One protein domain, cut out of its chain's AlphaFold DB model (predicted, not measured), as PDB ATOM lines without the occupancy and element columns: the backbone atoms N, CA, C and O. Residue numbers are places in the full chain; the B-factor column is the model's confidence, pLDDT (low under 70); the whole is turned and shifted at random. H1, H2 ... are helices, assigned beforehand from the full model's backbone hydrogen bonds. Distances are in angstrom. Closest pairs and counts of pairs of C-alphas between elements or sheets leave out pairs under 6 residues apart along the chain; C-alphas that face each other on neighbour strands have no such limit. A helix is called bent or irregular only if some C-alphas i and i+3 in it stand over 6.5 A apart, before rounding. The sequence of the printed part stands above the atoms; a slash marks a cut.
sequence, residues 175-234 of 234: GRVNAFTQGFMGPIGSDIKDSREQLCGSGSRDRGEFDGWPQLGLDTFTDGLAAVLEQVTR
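This is residues 175 to 234 of the 234 residues of the protein "Peptidase_M15_4 domain-containing protein" of Gordonia sp. UCD-TK1 (UniProt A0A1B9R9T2). A long bent helix, H1, meets a second helix, H3, end to end in a rod, with the short helix H2 and the loop of residues 208 to 220 as a small bulge at the junction. The 60 printed residues, all helix in class, have three named helices, H1, H2, H3, and no named strand. The whole is extended: radius of gyration of the C-alphas 16.4 A, spans 59 by 19 by 14 A.

H1, residues 175 to 200, assigned as one helix by its hydrogen bonds, is bent: C-alphas 184 and 187 are 6.6 A apart. Its arms, H1a, residues 175 to 184, and H1b, residues 187 to 200, stand at a steep tilt of 44 degrees. H1b, with residues 193 to 197 alone, touches H2, residues 204 to 207; the closest C-alphas, of Glu 197 and Arg 205, are 4.7 A apart. H1b and H3, residues 221 to 232, touch only at their ends, closest at the C-alphas of Leu 199 and Phe 221, 5.1 A, and run the same way at a steep tilt of 43 degrees. Every O i to N i+4 pair is within hydrogen-bond range in H1a, H1b and H3; H2 is too short for one.

H1a begins at C-alpha 175 (-113.291, -96.618, 33.885); H1b is 19.6 A long. H3, 16.8 A long, ends at C-alpha 232 (-141.073, -61.251, 65.885).

The C-alphas farthest apart, of Gly 175 and Arg 234, are 59.6 A apart. The printed part has no cut; the link from H2 to H3 is long. Residues 208 and 234 have pLDDT under 70.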
ATOM      1  N   GLY A 175    -111.901 -96.226  33.717       70.12
ATOM      2  CA  GLY A 175    -113.291 -96.618  33.885       70.12
ATOM      3  C   GLY A 175    -113.649 -97.008  35.319       70.12
ATOM      4  O   GLY A 175    -114.586 -96.440  35.862       70.12
ATOM      5  N   ARG A 176    -112.914 -97.912  35.978       70.50
ATOM      6  CA  ARG A 176    -113.156 -98.281  37.392       70.50
ATOM      7  C   ARG A 176    -112.910 -97.144  38.375       70.50
ATOM      8  O   ARG A 176    -113.695 -96.989  39.307       70.50
ATOM      9  N   VAL A 177    -111.851 -96.360  38.188       78.88
ATOM     10  CA  VAL A 177    -111.573 -95.194  39.038       78.88
ATOM     11  C   VAL A 177    -112.668 -94.152  38.850       78.88
ATOM     12  O   VAL A 177    -113.248 -93.713  39.835       78.88
ATOM     13  N   ASN A 178    -113.036 -93.833  37.607       80.75
ATOM     14  CA  ASN A 178    -114.132 -92.909  37.324       80.75
ATOM     15  C   ASN A 178    -115.468 -93.442  37.839       80.75
ATOM     16  O   ASN A 178    -116.234 -92.666  38.393       80.75
ATOM     17  N   ALA A 179    -115.744 -94.742  37.715       80.62
ATOM     18  CA  ALA A 179    -116.966 -95.354  38.228       80.62
ATOM     19  C   ALA A 179    -117.032 -95.277  39.758       80.62
ATOM     20  O   ALA A 179    -118.078 -94.942  40.309       80.62
ATOM     21  N   PHE A 180    -115.914 -95.521  40.448       85.12
ATOM     22  CA  PHE A 180    -115.830 -95.340  41.894       85.12
ATOM     23  C   PHE A 180    -116.004 -93.870  42.285       85.12
ATOM     24  O   PHE A 180    -116.833 -93.558  43.135       85.12
ATOM     25  N   THR A 181    -115.274 -92.955  41.645       88.00
ATOM     26  CA  THR A 181    -115.372 -91.514  41.901       88.00
ATOM     27  C   THR A 181    -116.788 -91.001  41.648       88.00
ATOM     28  O   THR A 181    -117.322 -90.284  42.486       88.00
ATOM     29  N   GLN A 182    -117.437 -91.400  40.552       87.62
ATOM     30  CA  GLN A 182    -118.826 -91.039  40.258       87.62
ATOM     31  C   GLN A 182    -119.800 -91.644  41.274       87.62
ATOM     32  O   GLN A 182    -120.672 -90.934  41.764       87.62
ATOM     33  N   GLY A 183    -119.643 -92.922  41.627       87.50
ATOM     34  CA  GLY A 183    -120.524 -93.596  42.582       87.50
ATOM     35  C   GLY A 183    -120.404 -93.052  44.008       87.50
ATOM     36  O   GLY A 183    -121.407 -92.936  44.703       87.50
ATOM     37  N   PHE A 184    -119.194 -92.690  44.436       88.75
ATOM     38  CA  PHE A 184    -118.940 -92.186  45.782       88.75
ATOM     39  C   PHE A 184    -119.155 -90.671  45.894       88.75
ATOM     40  O   PHE A 184    -119.853 -90.210  46.791       88.75
ATOM     41  N   MET A 185    -118.573 -89.882  44.986       90.50
ATOM     42  CA  MET A 185    -118.627 -88.416  45.053       90.50
ATOM     43  C   MET A 185    -119.866 -87.825  44.378       90.50
ATOM     44  O   MET A 185    -120.249 -86.710  44.716       90.50
ATOM     45  N   GLY A 186    -120.499 -88.534  43.438       92.50
ATOM     46  CA  GLY A 186    -121.684 -88.055  42.721       92.50
ATOM     47  C   GLY A 186    -122.858 -87.719  43.647       92.50
ATOM     48  O   GLY A 186    -123.324 -86.580  43.595       92.50
ATOM     49  N   PRO A 187    -123.297 -88.641  44.528       92.44
ATOM     50  CA  PRO A 187    -124.365 -88.364  45.490       92.44
ATOM     51  C   PRO A 187    -124.029 -87.186  46.409       92.44
ATOM     52  O   PRO A 187    -124.813 -86.252  46.514       92.44
ATOM     53  N   ILE A 188    -122.807 -87.158  46.956       91.12
ATOM     54  CA  ILE A 188    -122.325 -86.067  47.821       91.12
ATOM     55  C   ILE A 188    -122.384 -84.719  47.088       91.12
ATOM     56  O   ILE A 188    -122.851 -83.719  47.629       91.12
ATOM     57  N   GLY A 189    -121.917 -84.682  45.839       91.12
ATOM     58  CA  GLY A 189    -121.977 -83.487  45.004       91.12
ATOM     59  C   GLY A 189    -123.411 -83.067  44.679       91.12
ATOM     60  O   GLY A 189    -123.678 -81.870  44.614       91.12
ATOM     61  N   SER A 190    -124.331 -84.020  44.498       92.38
ATOM     62  CA  SER A 190    -125.757 -83.741  44.304       92.38
ATOM     63  C   SER A 190    -126.365 -83.103  45.547       92.38
ATOM     64  O   SER A 190    -126.913 -82.012  45.440       92.38
ATOM     65  N   ASP A 191    -126.174 -83.705  46.720       92.38
ATOM     66  CA  ASP A 191    -126.752 -83.228  47.982       92.38
ATOM     67  C   ASP A 191    -126.294 -81.801  48.330       92.38
ATOM     68  O   ASP A 191    -127.076 -80.970  48.802       92.38
ATOM     69  N   ILE A 192    -125.026 -81.474  48.051       91.38
ATOM     70  CA  ILE A 192    -124.492 -80.114  48.232       91.38
ATOM     71  C   ILE A 192    -125.181 -79.122  47.286       91.38
ATOM     72  O   ILE A 192    -125.490 -77.996  47.682       91.38
ATOM     73  N   LYS A 193    -125.425 -79.521  46.036       91.19
ATOM     74  CA  LYS A 193    -126.108 -78.682  45.045       91.19
ATOM     75  C   LYS A 193    -127.593 -78.503  45.365       91.19
ATOM     76  O   LYS A 193    -128.106 -77.399  45.212       91.19
ATOM     77  N   ASP A 194    -128.252 -79.548  45.858       91.88
ATOM     78  CA  ASP A 194    -129.623 -79.502  46.378       91.88
ATOM     79  C   ASP A 194    -129.727 -78.521  47.553       91.88
ATOM     80  O   ASP A 194    -130.574 -77.629  47.560       91.88
ATOM     81  N   SER A 195    -128.800 -78.623  48.510       91.88
ATOM     82  CA  SER A 195    -128.725 -77.705  49.652       91.88
ATOM     83  C   SER A 195    -128.506 -76.261  49.198       91.88
ATOM     84  O   SER A 195    -129.134 -75.340  49.715       91.88
ATOM     85  N   ARG A 196    -127.641 -76.045  48.197       90.81
ATOM     86  CA  ARG A 196    -127.425 -74.718  47.608       90.81
ATOM     87  C   ARG A 196    -128.711 -74.152  47.020       90.81
ATOM     88  O   ARG A 196    -129.027 -73.007  47.313       90.81
ATOM     89  N   GLU A 197    -129.430 -74.911  46.202       91.62
ATOM     90  CA  GLU A 197    -130.671 -74.446  45.574       91.62
ATOM     91  C   GLU A 197    -131.736 -74.091  46.621       91.62
ATOM     92  O   GLU A 197    -132.331 -73.018  46.557       91.62
ATOM     93  N   GLN A 198    -131.898 -74.923  47.655       90.06
ATOM     94  CA  GLN A 198    -132.808 -74.630  48.769       90.06
ATOM     95  C   GLN A 198    -132.474 -73.305  49.464       90.06
ATOM     96  O   GLN A 198    -133.369 -72.506  49.741       90.06
ATOM     97  N   LEU A 199    -131.189 -73.055  49.717       91.69
ATOM     98  CA  LEU A 199    -130.740 -71.863  50.431       91.69
ATOM     99  C   LEU A 199    -130.725 -70.606  49.553       91.69
ATOM    100  O   LEU A 199    -131.058 -69.528  50.036       91.69
ATOM    101  N   CYS A 200    -130.337 -70.738  48.283       91.56
ATOM    102  CA  CYS A 200    -129.922 -69.620  47.431       91.56
ATOM    103  C   CYS A 200    -130.913 -69.287  46.311       91.56
ATOM    104  O   CYS A 200    -130.672 -68.328  45.584       91.56
ATOM    105  N   GLY A 201    -131.985 -70.063  46.136       89.19
ATOM    106  CA  GLY A 201    -133.014 -69.784  45.137       89.19
ATOM    107  C   GLY A 201    -133.080 -70.768  43.976       89.19
ATOM    108  O   GLY A 201    -132.192 -71.599  43.768       89.19
ATOM    109  N   SER A 202    -134.166 -70.666  43.207       87.44
ATOM    110  CA  SER A 202    -134.474 -71.597  42.117       87.44
ATOM    111  C   SER A 202    -133.474 -71.475  40.965       87.44
ATOM    112  O   SER A 202    -133.245 -70.392  40.431       87.44
ATOM    113  N   GLY A 203    -132.897 -72.601  40.540       85.69
ATOM    114  CA  GLY A 203    -131.900 -72.635  39.468       85.69
ATOM    115  C   GLY A 203    -130.462 -72.370  39.927       85.69
ATOM    116  O   GLY A 203    -129.534 -72.555  39.135       85.69
ATOM    117  N   SER A 204    -130.243 -72.055  41.206       87.94
ATOM    118  CA  SER A 204    -128.908 -71.828  41.780       87.94
ATOM    119  C   SER A 204    -128.074 -73.111  41.933       87.94
ATOM    120  O   SER A 204    -126.875 -73.038  42.229       87.94
ATOM    121  N   ARG A 205    -128.677 -74.289  41.690       88.56
ATOM    122  CA  ARG A 205    -128.075 -75.632  41.809       88.56
ATOM    123  C   ARG A 205    -126.663 -75.716  41.225       88.56
ATOM    124  O   ARG A 205    -125.733 -76.148  41.903       88.56
ATOM    125  N   ASP A 206    -126.505 -75.281  39.976       87.06
ATOM    126  CA  ASP A 206    -125.268 -75.449  39.202       87.06
ATOM    127  C   ASP A 206    -124.571 -74.127  38.847       87.06
ATOM    128  O   ASP A 206    -123.409 -74.149  38.444       87.06
ATOM    129  N   ARG A 207    -125.242 -72.979  39.013       77.38
ATOM    130  CA  ARG A 207    -124.750 -71.680  38.514       77.38
ATOM    131  C   ARG A 207    -123.882 -70.898  39.503       77.38
ATOM    132  O   ARG A 207    -123.116 -70.041  39.087       77.38
ATOM    133  N   GLY A 208    -123.928 -71.236  40.798       68.69
ATOM    134  CA  GLY A 208    -123.182 -70.496  41.830       68.69
ATOM    135  C   GLY A 208    -123.727 -69.086  42.086       68.69
ATOM    136  O   GLY A 208    -122.999 -68.238  42.592       68.69
ATOM    137  N   GLU A 209    -124.989 -68.862  41.730       78.44
ATOM    138  CA  GLU A 209    -125.713 -67.599  41.861       78.44
ATOM    139  C   GLU A 209    -126.647 -67.637  43.088       78.44
ATOM    140  O   GLU A 209    -126.921 -68.706  43.645       78.44
ATOM    141  N   PHE A 210    -127.109 -66.466  43.530       83.75
ATOM    142  CA  PHE A 210    -128.045 -66.288  44.649       83.75
ATOM    143  C   PHE A 210    -129.336 -65.643  44.138       83.75
ATOM    144  O   PHE A 210    -129.701 -64.549  44.551       83.75
ATOM    145  N   ASP A 211    -129.994 -66.309  43.190       84.94
ATOM    146  CA  ASP A 211    -131.162 -65.774  42.472       84.94
ATOM    147  C   ASP A 211    -132.419 -65.624  43.349       84.94
ATOM    148  O   ASP A 211    -133.401 -65.002  42.942       84.94
ATOM    149  N   GLY A 212    -132.391 -66.213  44.548       87.25
ATOM    150  CA  GLY A 212    -133.463 -66.158  45.526       87.25
ATOM    151  C   GLY A 212    -134.742 -66.876  45.094       87.25
ATOM    152  O   GLY A 212    -134.833 -67.540  44.055       87.25
ATOM    153  N   TRP A 213    -135.751 -66.808  45.954       89.31
ATOM    154  CA  TRP A 213    -137.040 -67.450  45.722       89.31
ATOM    155  C   TRP A 213    -138.074 -66.411  45.286       89.31
ATOM    156  O   TRP A 213    -138.284 -65.432  46.002       89.31
ATOM    157  N   PRO A 214    -138.801 -66.615  44.168       88.81
ATOM    158  CA  PRO A 214    -139.873 -65.703  43.756       88.81
ATOM    159  C   PRO A 214    -140.928 -65.463  44.846       88.81
ATOM    160  O   PRO A 214    -141.458 -64.364  44.972       88.81
ATOM    161  N   GLN A 215    -141.198 -66.475  45.673       88.00
ATOM    162  CA  GLN A 215    -142.120 -66.411  46.810       88.00
ATOM    163  C   GLN A 215    -141.617 -65.505  47.941       88.00
ATOM    164  O   GLN A 215    -142.422 -65.031  48.737       88.00
ATOM    165  N   LEU A 216    -140.305 -65.278  48.007       85.31
ATOM    166  CA  LEU A 216    -139.644 -64.382  48.952       85.31
ATOM    167  C   LEU A 216    -139.304 -63.026  48.312       85.31
ATOM    168  O   LEU A 216    -138.587 -62.243  48.909       85.31
ATOM    169  N   GLY A 217    -139.788 -62.724  47.102       88.06
ATOM    170  CA  GLY A 217    -139.434 -61.476  46.418       88.06
ATOM    171  C   GLY A 217    -138.027 -61.474  45.811       88.06
ATOM    172  O   GLY A 217    -137.465 -60.402  45.624       88.06
ATOM    173  N   LEU A 218    -137.508 -62.657  45.452       88.44
ATOM    174  CA  LEU A 218    -136.130 -62.901  44.986       88.44
ATOM    175  C   LEU A 218    -135.063 -62.818  46.088       88.44
ATOM    176  O   LEU A 218    -133.874 -62.761  45.796       88.44
ATOM    177  N   ASP A 219    -135.485 -62.900  47.345       90.38
ATOM    178  CA  ASP A 219    -134.601 -63.043  48.498       90.38
ATOM    179  C   ASP A 219    -134.193 -64.512  48.724       90.38
ATOM    180  O   ASP A 219    -134.902 -65.456  48.340       90.38
ATOM    181  N   THR A 220    -133.042 -64.731  49.364       91.25
ATOM    182  CA  THR A 220    -132.585 -66.071  49.763       91.25
ATOM    183  C   THR A 220    -133.310 -66.565  51.019       91.25
ATOM    184  O   THR A 220    -134.028 -65.826  51.694       91.25
ATOM    185  N   PHE A 221    -133.104 -67.834  51.391       90.12
ATOM    186  CA  PHE A 221    -133.651 -68.355  52.649       90.12
ATOM    187  C   PHE A 221    -133.135 -67.578  53.875       90.12
ATOM    188  O   PHE A 221    -133.880 -67.352  54.829       90.12
ATOM    189  N   THR A 222    -131.868 -67.152  53.853       89.25
ATOM    190  CA  THR A 222    -131.257 -66.375  54.941       89.25
ATOM    191  C   THR A 222    -131.896 -64.996  55.072       89.25
ATOM    192  O   THR A 222    -132.205 -64.578  56.189       89.25
ATOM    193  N   ASP A 223    -132.150 -64.332  53.949       90.25
ATOM    194  CA  ASP A 223    -132.816 -63.028  53.909       90.25
ATOM    195  C   ASP A 223    -134.255 -63.135  54.438       90.25
ATOM    196  O   ASP A 223    -134.669 -62.367  55.311       90.25
ATOM    197  N   GLY A 224    -134.990 -64.172  54.020       89.06
ATOM    198  CA  GLY A 224    -136.329 -64.461  54.539       89.06
ATOM    199  C   GLY A 224    -136.347 -64.719  56.052       89.06
ATOM    200  O   GLY A 224    -137.223 -64.217  56.759       89.06
ATOM    201  N   LEU A 225    -135.365 -65.457  56.582       90.00
ATOM    202  CA  LEU A 225    -135.241 -65.695  58.024       90.00
ATOM    203  C   LEU A 225    -134.955 -64.398  58.797       90.00
ATOM    204  O   LEU A 225    -135.528 -64.192  59.870       90.00
ATOM    205  N   ALA A 226    -134.106 -63.520  58.257       89.00
ATOM    206  CA  ALA A 226    -133.827 -62.213  58.847       89.00
ATOM    207  C   ALA A 226    -135.092 -61.340  58.899       89.00
ATOM    208  O   ALA A 226    -135.395 -60.759  59.943       89.00
ATOM    209  N   ALA A 227    -135.886 -61.330  57.824       88.81
ATOM    210  CA  ALA A 227    -137.150 -60.601  57.774       88.81
ATOM    211  C   ALA A 227    -138.169 -61.113  58.812       88.81
ATOM    212  O   ALA A 227    -138.841 -60.316  59.470       88.81
ATOM    213  N   VAL A 228    -138.266 -62.433  59.010       90.25
ATOM    214  CA  VAL A 228    -139.113 -63.018  60.067       90.25
ATOM    215  C   VAL A 228    -138.622 -62.605  61.453       90.25
ATOM    216  O   VAL A 228    -139.435 -62.204  62.288       90.25
ATOM    217  N   LEU A 229    -137.309 -62.668  61.702       92.00
ATOM    218  CA  LEU A 229    -136.714 -62.267  62.979       92.00
ATOM    219  C   LEU A 229    -137.042 -60.806  63.322       92.00
ATOM    220  O   LEU A 229    -137.436 -60.513  64.452       92.00
ATOM    221  N   GLU A 230    -136.936 -59.895  62.356       91.81
ATOM    222  CA  GLU A 230    -137.322 -58.495  62.554       91.81
ATOM    223  C   GLU A 230    -138.788 -58.332  62.963       91.81
ATOM    224  O   GLU A 230    -139.100 -57.479  63.786       91.81
ATOM    225  N   GLN A 231    -139.698 -59.129  62.402       91.12
ATOM    226  CA  GLN A 231    -141.122 -59.033  62.732       91.12
ATOM    227  C   GLN A 231    -141.449 -59.559  64.129       91.12
ATOM    228  O   GLN A 231    -142.308 -58.992  64.795       91.12
ATOM    229  N   VAL A 232    -140.784 -60.627  64.579       91.50
ATOM    230  CA  VAL A 232    -141.073 -61.251  65.885       91.50
ATOM    231  C   VAL A 232    -140.352 -60.586  67.060       91.50
ATOM    232  O   VAL A 232    -140.663 -60.884  68.210       91.50
ATOM    233  N   THR A 233    -139.374 -59.721  66.787       87.50
ATOM    234  CA  THR A 233    -138.619 -58.966  67.806       87.50
ATOM    235  C   THR A 233    -139.112 -57.530  68.008       87.50
ATOM    236  O   THR A 233    -138.562 -56.818  68.850       87.50
ATOM    237  N   ARG A 234    -140.138 -57.108  67.261       64.81
ATOM    238  CA  ARG A 234    -140.865 -55.843  67.453       64.81
ATOM    239  C   ARG A 234    -142.038 -56.029  68.408       64.81
ATOM    240  O   ARG A 234    -142.290 -55.077  69.177       64.81
TER     241      ARG A 234